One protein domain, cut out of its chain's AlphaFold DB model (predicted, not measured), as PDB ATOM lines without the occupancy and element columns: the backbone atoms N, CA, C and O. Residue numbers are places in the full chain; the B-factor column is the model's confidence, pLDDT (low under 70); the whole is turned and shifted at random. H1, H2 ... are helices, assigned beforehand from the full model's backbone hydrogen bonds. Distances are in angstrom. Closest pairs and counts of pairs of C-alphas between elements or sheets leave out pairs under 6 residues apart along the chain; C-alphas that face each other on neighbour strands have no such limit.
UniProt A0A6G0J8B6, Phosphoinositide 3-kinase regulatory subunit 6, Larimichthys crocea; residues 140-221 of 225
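AT A GLANCE: This is residues 140 to 221 of the 225 residues of the protein "Phosphoinositide 3-kinase regulatory subunit 6" of Larimichthys crocea (UniProt A0A6G0J8B6). The model is a long, open hairpin-like loop of chain: H1 and H3 lie side by side, running opposite ways, at one end, and H2 lies alone toward the other, reached by the long unnamed stretch of residues 152 to 174. Residues 182 to 193, of which 182 to 190 belong to H2, stand free on the way back to the H1 and H3 pair. The printed part has 82 residues with three named helices, H1, H2 and H3 in that order, and no named strand; its class is all helix, with 44 residues in the helices. The whole is only just loose, close to extended, with a radius of gyration of the C-alphas of 17.4 A, and it is elongated, spanning 54 by 28 by 20 A.

HOW THE PARTS SIT: H1, residues 141 to 151, touches H3, residues 197 to 213. Their closest C-alphas are those of Gln 144 and Val 204, 5.6 A apart, and 7 pairs of C-alphas lie within 8 A. Their lines stand at a shallow tilt of 13 degrees, they run opposite ways, and their centres are 10.9 A apart. H2, residues 175 to 190, touches no helix: it is apart from H1 and apart from H3, with no C-alpha of either within 8 A of it. In H1, H2 and H3 every pair of O of residue i and N of residue i+4 is within hydrogen-bond range.

IN THESE COORDINATES: H1 begins at Leu 141, with its C-alpha at (284.504, 202.712, 307.475), and measures 15.3 A from first to last C-alpha. H2 begins at Gly 175, with its C-alpha at (320.708, 193.077, 323.816), and measures 22.4 A to the C-alpha of Ala 190. H3 is the longest helix by residues, with 17; it measures 24.4 A from Pro 197 to Leu 213, whose C-alpha is at (281.492, 207.100, 294.168).

THE WHOLE: The two C-alphas farthest apart are those of Asp 171, before H2, and Arg 217, after H3, at 54.6 A. The C-alphas of Gly 140 and Gln 221, the first and last printed, are 19.2 A apart. The printed part has no cut. The link from H1 to H2, residues 152 to 174, is long, with 23 residues, and its C-alphas lie 7 to 30 A from the mean of all C-alphas; the link from H2 to H3 is short, with 6 residues. The mean pLDDT of the printed part is 75.8. It is under 70 in 17 residues: residue 154, residues 187 to 195, of which 187 to 190 belong to H2, and residues 215 to 221.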
ATOM      1  N   GLY A 140     284.036 202.699 303.230       90.12
ATOM      2  CA  GLY A 140     285.346 203.132 303.730       90.12
ATOM      3  C   GLY A 140     285.504 203.066 305.255       90.12
ATOM      4  O   GLY A 140     286.609 203.269 305.770       90.12
ATOM      5  N   LEU A 141     284.444 202.739 306.010       91.69
ATOM      6  CA  LEU A 141     284.504 202.712 307.475       91.69
ATOM      7  C   LEU A 141     285.502 201.671 307.990       91.69
ATOM      8  O   LEU A 141     286.220 201.928 308.964       91.69
ATOM      9  N   MET A 142     285.550 200.485 307.379       91.88
ATOM     10  CA  MET A 142     286.477 199.441 307.813       91.88
ATOM     11  C   MET A 142     287.936 199.848 307.584       91.88
ATOM     12  O   MET A 142     288.769 199.633 308.470       91.88
ATOM     13  N   TYR A 143     288.237 200.494 306.454       91.62
ATOM     14  CA  TYR A 143     289.571 201.020 306.157       91.62
ATOM     15  C   TYR A 143     289.984 202.109 307.150       91.62
ATOM     16  O   TYR A 143     291.077 202.055 307.717       91.62
ATOM     17  N   GLN A 144     289.078 203.049 307.442       90.69
ATOM     18  CA  GLN A 144     289.303 204.079 308.454       90.69
ATOM     19  C   GLN A 144     289.627 203.468 309.821       90.69
ATOM     20  O   GLN A 144     290.585 203.893 310.471       90.69
ATOM     21  N   ARG A 145     288.841 202.483 310.277       90.25
ATOM     22  CA  ARG A 145     289.054 201.828 311.579       90.25
ATOM     23  C   ARG A 145     290.389 201.098 311.640       90.25
ATOM     24  O   ARG A 145     291.069 201.213 312.655       90.25
ATOM     25  N   MET A 146     290.760 200.394 310.570       88.94
ATOM     26  CA  MET A 146     292.059 199.727 310.456       88.94
ATOM     27  C   MET A 146     293.198 200.746 310.573       88.94
ATOM     28  O   MET A 146     294.020 200.630 311.475       88.94
ATOM     29  N   LEU A 147     293.209 201.794 309.742       86.75
ATOM     30  CA  LEU A 147     294.264 202.810 309.797       86.75
ATOM     31  C   LEU A 147     294.318 203.536 311.143       86.75
ATOM     32  O   LEU A 147     295.403 203.800 311.651       86.75
ATOM     33  N   THR A 148     293.165 203.844 311.738       85.69
ATOM     34  CA  THR A 148     293.103 204.495 313.055       85.69
ATOM     35  C   THR A 148     293.739 203.612 314.129       85.69
ATOM     36  O   THR A 148     294.546 204.099 314.924       85.69
ATOM     37  N   ALA A 149     293.413 202.315 314.125       84.94
ATOM     38  CA  ALA A 149     293.933 201.353 315.089       84.94
ATOM     39  C   ALA A 149     295.436 201.089 314.907       84.94
ATOM     40  O   ALA A 149     296.150 201.021 315.906       84.94
ATOM     41  N   GLU A 150     295.912 200.983 313.660       83.94
ATOM     42  CA  GLU A 150     297.315 200.695 313.328       83.94
ATOM     43  C   GLU A 150     298.234 201.918 313.503       83.94
ATOM     44  O   GLU A 150     299.320 201.803 314.065       83.94
ATOM     45  N   GLN A 151     297.805 203.103 313.052       79.50
ATOM     46  CA  GLN A 151     298.651 204.307 312.962       79.50
ATOM     47  C   GLN A 151     298.491 205.261 314.152       79.50
ATOM     48  O   GLN A 151     299.002 206.381 314.139       79.50
ATOM     49  N   ARG A 152     297.762 204.839 315.197       72.06
ATOM     50  CA  ARG A 152     297.489 205.628 316.414       72.06
ATOM     51  C   ARG A 152     296.919 207.023 316.122       72.06
ATOM     52  O   ARG A 152     297.175 207.973 316.867       72.06
ATOM     53  N   ILE A 153     296.135 207.156 315.052       73.44
ATOM     54  CA  ILE A 153     295.463 208.416 314.722       73.44
ATOM     55  C   ILE A 153     294.461 208.696 315.843       73.44
ATOM     56  O   ILE A 153     293.640 207.846 316.181       73.44
ATOM     57  N   LYS A 154     294.548 209.874 316.468       69.56
ATOM     58  CA  LYS A 154     293.643 210.234 317.565       69.56
ATOM     59  C   LYS A 154     292.216 210.334 317.027       69.56
ATOM     60  O   LYS A 154     291.947 211.138 316.140       69.56
ATOM     61  N   ASN A 155     291.314 209.534 317.583       70.62
ATOM     62  CA  ASN A 155     289.894 209.580 317.272       70.62
ATOM     63  C   ASN A 155     289.094 209.443 318.571       70.62
ATOM     64  O   ASN A 155     289.099 208.386 319.196       70.62
ATOM     65  N   GLU A 156     288.410 210.515 318.972       73.12
ATOM     66  CA  GLU A 156     287.598 210.538 320.199       73.12
ATOM     67  C   GLU A 156     286.423 209.549 320.145       73.12
ATOM     68  O   GLU A 156     286.011 209.011 321.168       73.12
ATOM     69  N   HIS A 157     285.927 209.251 318.941       74.44
ATOM     70  CA  HIS A 157     284.781 208.371 318.712       74.44
ATOM     71  C   HIS A 157     285.186 206.899 318.517       74.44
ATOM     72  O   HIS A 157     284.337 206.010 318.572       74.44
ATOM     73  N   TYR A 158     286.474 206.620 318.281       74.06
ATOM     74  CA  TYR A 158     287.009 205.266 318.130       74.06
ATOM     75  C   TYR A 158     288.372 205.149 318.834       74.06
ATOM     76  O   TYR A 158     289.415 205.254 318.188       74.06
ATOM     77  N   PRO A 159     288.384 204.919 320.160       73.81
ATOM     78  CA  PRO A 159     289.611 204.915 320.959       73.81
ATOM     79  C   PRO A 159     290.425 203.615 320.844       73.81
ATOM     80  O   PRO A 159     291.455 203.475 321.502       73.81
ATOM     81  N   PHE A 160     289.966 202.634 320.056       77.12
ATOM     82  CA  PHE A 160     290.627 201.337 319.954       77.12
ATOM     83  C   PHE A 160     291.957 201.456 319.201       77.12
ATOM     84  O   PHE A 160     291.996 201.910 318.058       77.12
ATOM     85  N   GLN A 161     293.035 201.009 319.845       77.69
ATOM     86  CA  GLN A 161     294.388 200.987 319.292       77.69
ATOM     87  C   GLN A 161     294.910 199.559 319.288       77.69
ATOM     88  O   GLN A 161     294.856 198.875 320.313       77.69
ATOM     89  N   GLU A 162     295.465 199.132 318.160       78.31
ATOM     90  CA  GLU A 162     296.125 197.840 318.080       78.31
ATOM     91  C   GLU A 162     297.553 197.965 318.623       78.31
ATOM     92  O   GLU A 162     298.302 198.888 318.290       78.31
ATOM     93  N   ARG A 163     297.924 197.061 319.532       76.06
ATOM     94  CA  ARG A 163     299.265 197.002 320.119       76.06
ATOM     95  C   ARG A 163     299.769 195.576 320.031       76.06
ATOM     96  O   ARG A 163     299.171 194.671 320.604       76.06
ATOM     97  N   VAL A 164     300.881 195.399 319.327       76.25
ATOM     98  CA  VAL A 164     301.580 194.119 319.252       76.25
ATOM     99  C   VAL A 164     302.667 194.118 320.316       76.25
ATOM    100  O   VAL A 164     303.539 194.986 320.321       76.25
ATOM    101  N   PHE A 165     302.604 193.143 321.217       77.69
ATOM    102  CA  PHE A 165     303.662 192.865 322.179       77.69
ATOM    103  C   PHE A 165     304.406 191.618 321.711       77.69
ATOM    104  O   PHE A 165     303.786 190.581 321.478       77.69
ATOM    105  N   VAL A 166     305.724 191.723 321.562       74.69
ATOM    106  CA  VAL A 166     306.578 190.583 321.225       74.69
ATOM    107  C   VAL A 166     307.252 190.120 322.508       74.69
ATOM    108  O   VAL A 166     308.057 190.845 323.087       74.69
ATOM    109  N   LEU A 167     306.890 188.922 322.965       78.44
ATOM    110  CA  LEU A 167     307.591 188.248 324.052       78.44
ATOM    111  C   LEU A 167     308.767 187.497 323.435       78.44
ATOM    112  O   LEU A 167     308.588 186.459 322.801       78.44
ATOM    113  N   ALA A 168     309.946 188.090 323.558       78.69
ATOM    114  CA  ALA A 168     311.182 187.565 323.014       78.69
ATOM    115  C   ALA A 168     311.990 186.871 324.113       78.69
ATOM    116  O   ALA A 168     312.176 187.428 325.194       78.69
ATOM    117  N   ASP A 169     312.474 185.667 323.816       82.50
ATOM    118  CA  ASP A 169     313.473 184.996 324.643       82.50
ATOM    119  C   ASP A 169     314.789 185.797 324.575       82.50
ATOM    120  O   ASP A 169     315.271 186.043 323.461       82.50
ATOM    121  N   PRO A 170     315.362 186.240 325.711       77.06
ATOM    122  CA  PRO A 170     316.621 186.986 325.731       77.06
ATOM    123  C   PRO A 170     317.797 186.222 325.104       77.06
ATOM    124  O   PRO A 170     318.723 186.862 324.603       77.06
ATOM    125  N   ASP A 171     317.747 184.887 325.058       79.38
ATOM    126  CA  ASP A 171     318.776 184.074 324.402       79.38
ATOM    127  C   ASP A 171     318.680 184.144 322.863       79.38
ATOM    128  O   ASP A 171     319.674 183.954 322.160       79.38
ATOM    129  N   VAL A 172     317.497 184.469 322.320       75.50
ATOM    130  CA  VAL A 172     317.248 184.652 320.874       75.50
ATOM    131  C   VAL A 172     317.367 186.123 320.468       75.50
ATOM    132  O   VAL A 172     317.906 186.438 319.406       75.50
ATOM    133  N   PHE A 173     316.885 187.036 321.312       73.88
ATOM    134  CA  PHE A 173     316.999 188.482 321.130       73.88
ATOM    135  C   PHE A 173     318.025 189.046 322.105       73.88
ATOM    136  O   PHE A 173     317.684 189.640 323.129       73.88
ATOM    137  N   SER A 174     319.300 188.883 321.753       80.44
ATOM    138  CA  SER A 174     320.391 189.482 322.516       80.44
ATOM    139  C   SER A 174     320.243 191.007 322.580       80.44
ATOM    140  O   SER A 174     319.673 191.643 321.686       80.44
ATOM    141  N   GLY A 175     320.797 191.625 323.627       80.62
ATOM    142  CA  GLY A 175     320.708 193.077 323.816       80.62
ATOM    143  C   GLY A 175     321.200 193.885 322.606       80.62
ATOM    144  O   GLY A 175     320.613 194.913 322.285       80.62
ATOM    145  N   SER A 176     322.214 193.396 321.881       82.50
ATOM    146  CA  SER A 176     322.712 194.035 320.658       82.50
ATOM    147  C   SER A 176     321.729 193.936 319.485       82.50
ATOM    148  O   SER A 176     321.526 194.934 318.798       82.50
ATOM    149  N   LEU A 177     321.068 192.789 319.284       82.50
ATOM    150  CA  LEU A 177     320.022 192.638 318.265       82.50
ATOM    151  C   LEU A 177     318.811 193.530 318.571       82.50
ATOM    152  O   LEU A 177     318.248 194.138 317.663       82.50
ATOM    153  N   GLY A 178     318.448 193.657 319.850       81.62
ATOM    154  CA  GLY A 178     317.394 194.569 320.294       81.62
ATOM    155  C   GLY A 178     317.683 196.031 319.939       81.62
ATOM    156  O   GLY A 178     316.790 196.722 319.455       81.62
ATOM    157  N   GLN A 179     318.928 196.491 320.111       82.19
ATOM    158  CA  GLN A 179     319.328 197.855 319.734       82.19
ATOM    159  C   GLN A 179     319.305 198.080 318.216       82.19
ATOM    160  O   GLN A 179     318.871 199.138 317.770       82.19
ATOM    161  N   VAL A 180     319.711 197.086 317.420       85.06
ATOM    162  CA  VAL A 180     319.609 197.157 315.951       85.06
ATOM    163  C   VAL A 180     318.147 197.253 315.514       85.06
ATOM    164  O   VAL A 180     317.802 198.126 314.726       85.06
ATOM    165  N   LEU A 181     317.269 196.417 316.076       81.50
ATOM    166  CA  LEU A 181     315.835 196.452 315.775       81.50
ATOM    167  C   LEU A 181     315.181 197.773 316.190       81.50
ATOM    168  O   LEU A 181     314.350 198.292 315.450       81.50
ATOM    169  N   LEU A 182     315.548 198.325 317.349       81.31
ATOM    170  CA  LEU A 182     315.104 199.656 317.771       81.31
ATOM    171  C   LEU A 182     315.544 200.726 316.767       81.31
ATOM    172  O   LEU A 182     314.710 201.510 316.321       81.31
ATOM    173  N   GLY A 183     316.812 200.692 316.350       81.06
ATOM    174  CA  GLY A 183     317.340 201.580 315.318       81.06
ATOM    175  C   GLY A 183     316.586 201.463 313.991       81.06
ATOM    176  O   GLY A 183     316.238 202.482 313.405       81.06
ATOM    177  N   ASP A 184     316.255 200.248 313.547       79.44
ATOM    178  CA  ASP A 184     315.478 200.016 312.323       79.44
ATOM    179  C   ASP A 184     314.029 200.515 312.443       79.44
ATOM    180  O   ASP A 184     313.489 201.086 311.493       79.44
ATOM    181  N   ILE A 185     313.388 200.335 313.603       75.06
ATOM    182  CA  ILE A 185     312.030 200.837 313.869       75.06
ATOM    183  C   ILE A 185     312.020 202.370 313.849       75.06
ATOM    184  O   ILE A 185     311.164 202.978 313.200       75.06
ATOM    185  N   GLU A 186     312.987 203.000 314.516       74.44
ATOM    186  CA  GLU A 186     313.134 204.457 314.559       74.44
ATOM    187  C   GLU A 186     313.499 205.031 313.182       74.44
ATOM    188  O   GLU A 186     312.893 206.007 312.735       74.44
ATOM    189  N   ALA A 187     314.410 204.385 312.447       66.56
ATOM    190  CA  ALA A 187     314.789 204.766 311.088       66.56
ATOM    191  C   ALA A 187     313.647 204.561 310.077       66.56
ATOM    192  O   ALA A 187     313.498 205.344 309.135       66.56
ATOM    193  N   SER A 188     312.795 203.552 310.269       60.19
ATOM    194  CA  SER A 188     311.581 203.368 309.465       60.19
ATOM    195  C   SER A 188     310.576 204.504 309.697       60.19
ATOM    196  O   SER A 188     309.959 204.975 308.740       60.19
ATOM    197  N   GLY A 189     310.487 205.015 310.930       52.66
ATOM    198  CA  GLY A 189     309.732 206.228 311.256       52.66
ATOM    199  C   GLY A 189     310.355 207.519 310.705       52.66
ATOM    200  O   GLY A 189     309.623 208.426 310.315       52.66
ATOM    201  N   ALA A 190     311.688 207.603 310.625       45.12
ATOM    202  CA  ALA A 190     312.418 208.808 310.216       45.12
ATOM    203  C   ALA A 190     312.704 208.923 308.700       45.12
ATOM    204  O   ALA A 190     312.855 210.032 308.194       45.12
ATOM    205  N   SER A 191     312.761 207.817 307.945       40.00
ATOM    206  CA  SER A 191     313.204 207.803 306.530       40.00
ATOM    207  C   SER A 191     312.165 208.269 305.492       40.00
ATOM    208  O   SER A 191     312.306 207.991 304.302       40.00
ATOM    209  N   GLY A 192     311.106 208.979 305.897       42.41
ATOM    210  CA  GLY A 192     310.148 209.593 304.961       42.41
ATOM    211  C   GLY A 192     309.284 208.608 304.158       42.41
ATOM    212  O   GLY A 192     308.580 209.015 303.239       42.41
ATOM    213  N   ARG A 193     309.319 207.311 304.497       46.34
ATOM    214  CA  ARG A 193     308.466 206.266 303.904       46.34
ATOM    215  C   ARG A 193     307.274 205.884 304.791       46.34
ATOM    216  O   ARG A 193     306.359 205.212 304.318       46.34
ATOM    217  N   SER A 194     307.277 206.324 306.050       54.34
ATOM    218  CA  SER A 194     306.092 206.344 306.907       54.34
ATOM    219  C   SER A 194     305.258 207.563 306.531       54.34
ATOM    220  O   SER A 194     305.731 208.691 306.657       54.34
ATOM    221  N   LEU A 195     304.030 207.343 306.057       62.31
ATOM    222  CA  LEU A 195     303.062 208.418 305.860       62.31
ATOM    223  C   LEU A 195     302.902 209.194 307.178       62.31
ATOM    224  O   LEU A 195     302.819 208.597 308.254       62.31
ATOM    225  N   GLY A 196     302.875 210.526 307.110       73.12
ATOM    226  CA  GLY A 196     302.543 211.325 308.284       73.12
ATOM    227  C   GLY A 196     301.072 211.120 308.676       73.12
ATOM    228  O   GLY A 196     300.268 210.654 307.862       73.12
ATOM    229  N   PRO A 197     300.647 211.533 309.887       77.56
ATOM    230  CA  PRO A 197     299.237 211.485 310.278       77.56
ATOM    231  C   PRO A 197     298.300 212.160 309.260       77.56
ATOM    232  O   PRO A 197     297.201 211.672 309.007       77.56
ATOM    233  N   LEU A 198     298.752 213.259 308.640       81.12
ATOM    234  CA  LEU A 198     298.021 213.965 307.581       81.12
ATOM    235  C   LEU A 198     297.874 213.136 306.304       81.12
ATOM    236  O   LEU A 198     296.808 213.153 305.691       81.12
ATOM    237  N   ASP A 199     298.900 212.387 305.912       83.12
ATOM    238  CA  ASP A 199     298.832 211.556 304.712       83.12
ATOM    239  C   ASP A 199     297.894 210.369 304.933       83.12
ATOM    240  O   ASP A 199     297.085 210.057 304.063       83.12
ATOM    241  N   HIS A 200     297.895 209.771 306.130       83.81
ATOM    242  CA  HIS A 200     296.904 208.753 306.478       83.81
ATOM    243  C   HIS A 200     295.473 209.297 306.456       83.81
ATOM    244  O   HIS A 200     294.575 208.624 305.952       83.81
ATOM    245  N   MET A 201     295.248 210.522 306.944       83.94
ATOM    246  CA  MET A 201     293.938 211.173 306.843       83.94
ATOM    247  C   MET A 201     293.522 211.393 305.382       83.94
ATOM    248  O   MET A 201     292.378 211.111 305.029       83.94
ATOM    249  N   ARG A 202     294.448 211.816 304.511       85.94
ATOM    250  CA  ARG A 202     294.195 211.922 303.063       85.94
ATOM    251  C   ARG A 202     293.829 210.568 302.458       85.94
ATOM    252  O   ARG A 202     292.850 210.497 301.720       85.94
ATOM    253  N   CYS A 203     294.541 209.496 302.814       86.12
ATOM    254  CA  CYS A 203     294.206 208.141 302.374       86.12
ATOM    255  C   CYS A 203     292.801 207.722 302.823       86.12
ATOM    256  O   CYS A 203     292.062 207.167 302.017       86.12
ATOM    257  N   VAL A 204     292.404 208.011 304.068       88.19
ATOM    258  CA  VAL A 204     291.048 207.716 304.567       88.19
ATOM    259  C   VAL A 204     289.988 208.452 303.752       88.19
ATOM    260  O   VAL A 204     289.017 207.832 303.317       88.19
ATOM    261  N   VAL A 205     290.169 209.756 303.523       89.06
ATOM    262  CA  VAL A 205     289.220 210.569 302.745       89.06
ATOM    263  C   VAL A 205     289.127 210.053 301.312       89.06
ATOM    264  O   VAL A 205     288.029 209.826 300.812       89.06
ATOM    265  N   GLN A 206     290.269 209.810 300.668       87.38
ATOM    266  CA  GLN A 206     290.315 209.295 299.305       87.38
ATOM    267  C   GLN A 206     289.645 207.921 299.193       87.38
ATOM    268  O   GLN A 206     288.833 207.721 298.292       87.38
ATOM    269  N   HIS A 207     289.960 206.996 300.102       89.19
ATOM    270  CA  HIS A 207     289.379 205.653 300.121       89.19
ATOM    271  C   HIS A 207     287.860 205.718 300.309       89.19
ATOM    272  O   HIS A 207     287.126 205.127 299.525       89.19
ATOM    273  N   SER A 208     287.381 206.546 301.242       88.75
ATOM    274  CA  SER A 208     285.943 206.729 301.496       88.75
ATOM    275  C   SER A 208     285.204 207.318 300.287       88.75
ATOM    276  O   SER A 208     284.116 206.861 299.936       88.75
ATOM    277  N   LEU A 209     285.801 208.306 299.605       88.69
ATOM    278  CA  LEU A 209     285.238 208.876 298.375       88.69
ATOM    279  C   LEU A 209     285.177 207.837 297.253       88.69
ATOM    280  O   LEU A 209     284.143 207.698 296.604       88.69
ATOM    281  N   GLN A 210     286.254 207.073 297.053       87.94
ATOM    282  CA  GLN A 210     286.299 205.989 296.069       87.94
ATOM    283  C   GLN A 210     285.267 204.894 296.379       87.94
ATOM    284  O   GLN A 210     284.630 204.379 295.461       87.94
ATOM    285  N   ALA A 211     285.051 204.588 297.658       87.31
ATOM    286  CA  ALA A 211     284.070 203.608 298.111       87.31
ATOM    287  C   ALA A 211     282.629 204.026 297.841       87.31
ATOM    288  O   ALA A 211     281.815 203.199 297.431       87.31
ATOM    289  N   ALA A 212     282.321 205.310 298.021       87.00
ATOM    290  CA  ALA A 212     280.987 205.843 297.780       87.00
ATOM    291  C   ALA A 212     280.697 206.102 296.291       87.00
ATOM    292  O   ALA A 212     279.578 205.874 295.834       87.00
ATOM    293  N   LEU A 213     281.684 206.600 295.537       83.94
ATOM    294  CA  LEU A 213     281.492 207.100 294.168       83.94
ATOM    295  C   LEU A 213     281.879 206.094 293.075       83.94
ATOM    296  O   LEU A 213     281.504 206.282 291.915       83.94
ATOM    297  N   GLY A 214     282.600 205.030 293.432       75.25
ATOM    298  CA  GLY A 214     283.072 204.010 292.503       75.25
ATOM    299  C   GLY A 214     284.450 204.297 291.899       75.25
ATOM    300  O   GLY A 214     284.947 205.424 291.893       75.25
ATOM    301  N   ALA A 215     285.070 203.243 291.361       62.38
ATOM    302  CA  ALA A 215     286.451 203.264 290.870       62.38
ATOM    303  C   ALA A 215     286.696 204.230 289.690       62.38
ATOM    304  O   ALA A 215     287.791 204.772 289.564       62.38
ATOM    305  N   GLU A 216     285.689 204.474 288.846       59.94
ATOM    306  CA  GLU A 216     285.827 205.288 287.625       59.94
ATOM    307  C   GLU A 216     285.673 206.800 287.856       59.94
ATOM    308  O   GLU A 216     285.939 207.592 286.958       59.94
ATOM    309  N   ARG A 217     285.236 207.232 289.049       53.25
ATOM    310  CA  ARG A 217     284.908 208.647 289.321       53.25
ATOM    311  C   ARG A 217     285.899 209.363 290.238       53.25
ATOM    312  O   ARG A 217     285.738 210.553 290.495       53.25
ATOM    313  N   CYS A 218     286.935 208.670 290.709       53.50
ATOM    314  CA  CYS A 218     287.894 209.200 291.679       53.50
ATOM    315  C   CYS A 218     289.344 208.852 291.301       53.50
ATOM    316  O   CYS A 218     290.025 208.084 291.991       53.50
ATOM    317  N   HIS A 219     289.838 209.451 290.215       53.25
ATOM    318  CA  HIS A 219     291.268 209.487 289.904       53.25
ATOM    319  C   HIS A 219     291.943 210.562 290.769       53.25
ATOM    320  O   HIS A 219     291.983 211.738 290.419       53.25
ATOM    321  N   GLY A 220     292.465 210.157 291.929       47.44
ATOM    322  CA  GLY A 220     293.072 211.045 292.932       47.44
ATOM    323  C   GLY A 220     294.328 211.820 292.500       47.44
ATOM    324  O   GLY A 220     294.914 212.498 293.332       47.44
ATOM    325  N   GLN A 221     294.755 211.760 291.234       43.69
ATOM    326  CA  GLN A 221     295.873 212.571 290.728       43.69
ATOM    327  C   GLN A 221     295.462 213.981 290.257       43.69
ATOM    328  O   GLN A 221     296.324 214.756 289.862       43.69
TER     329      GLN A 221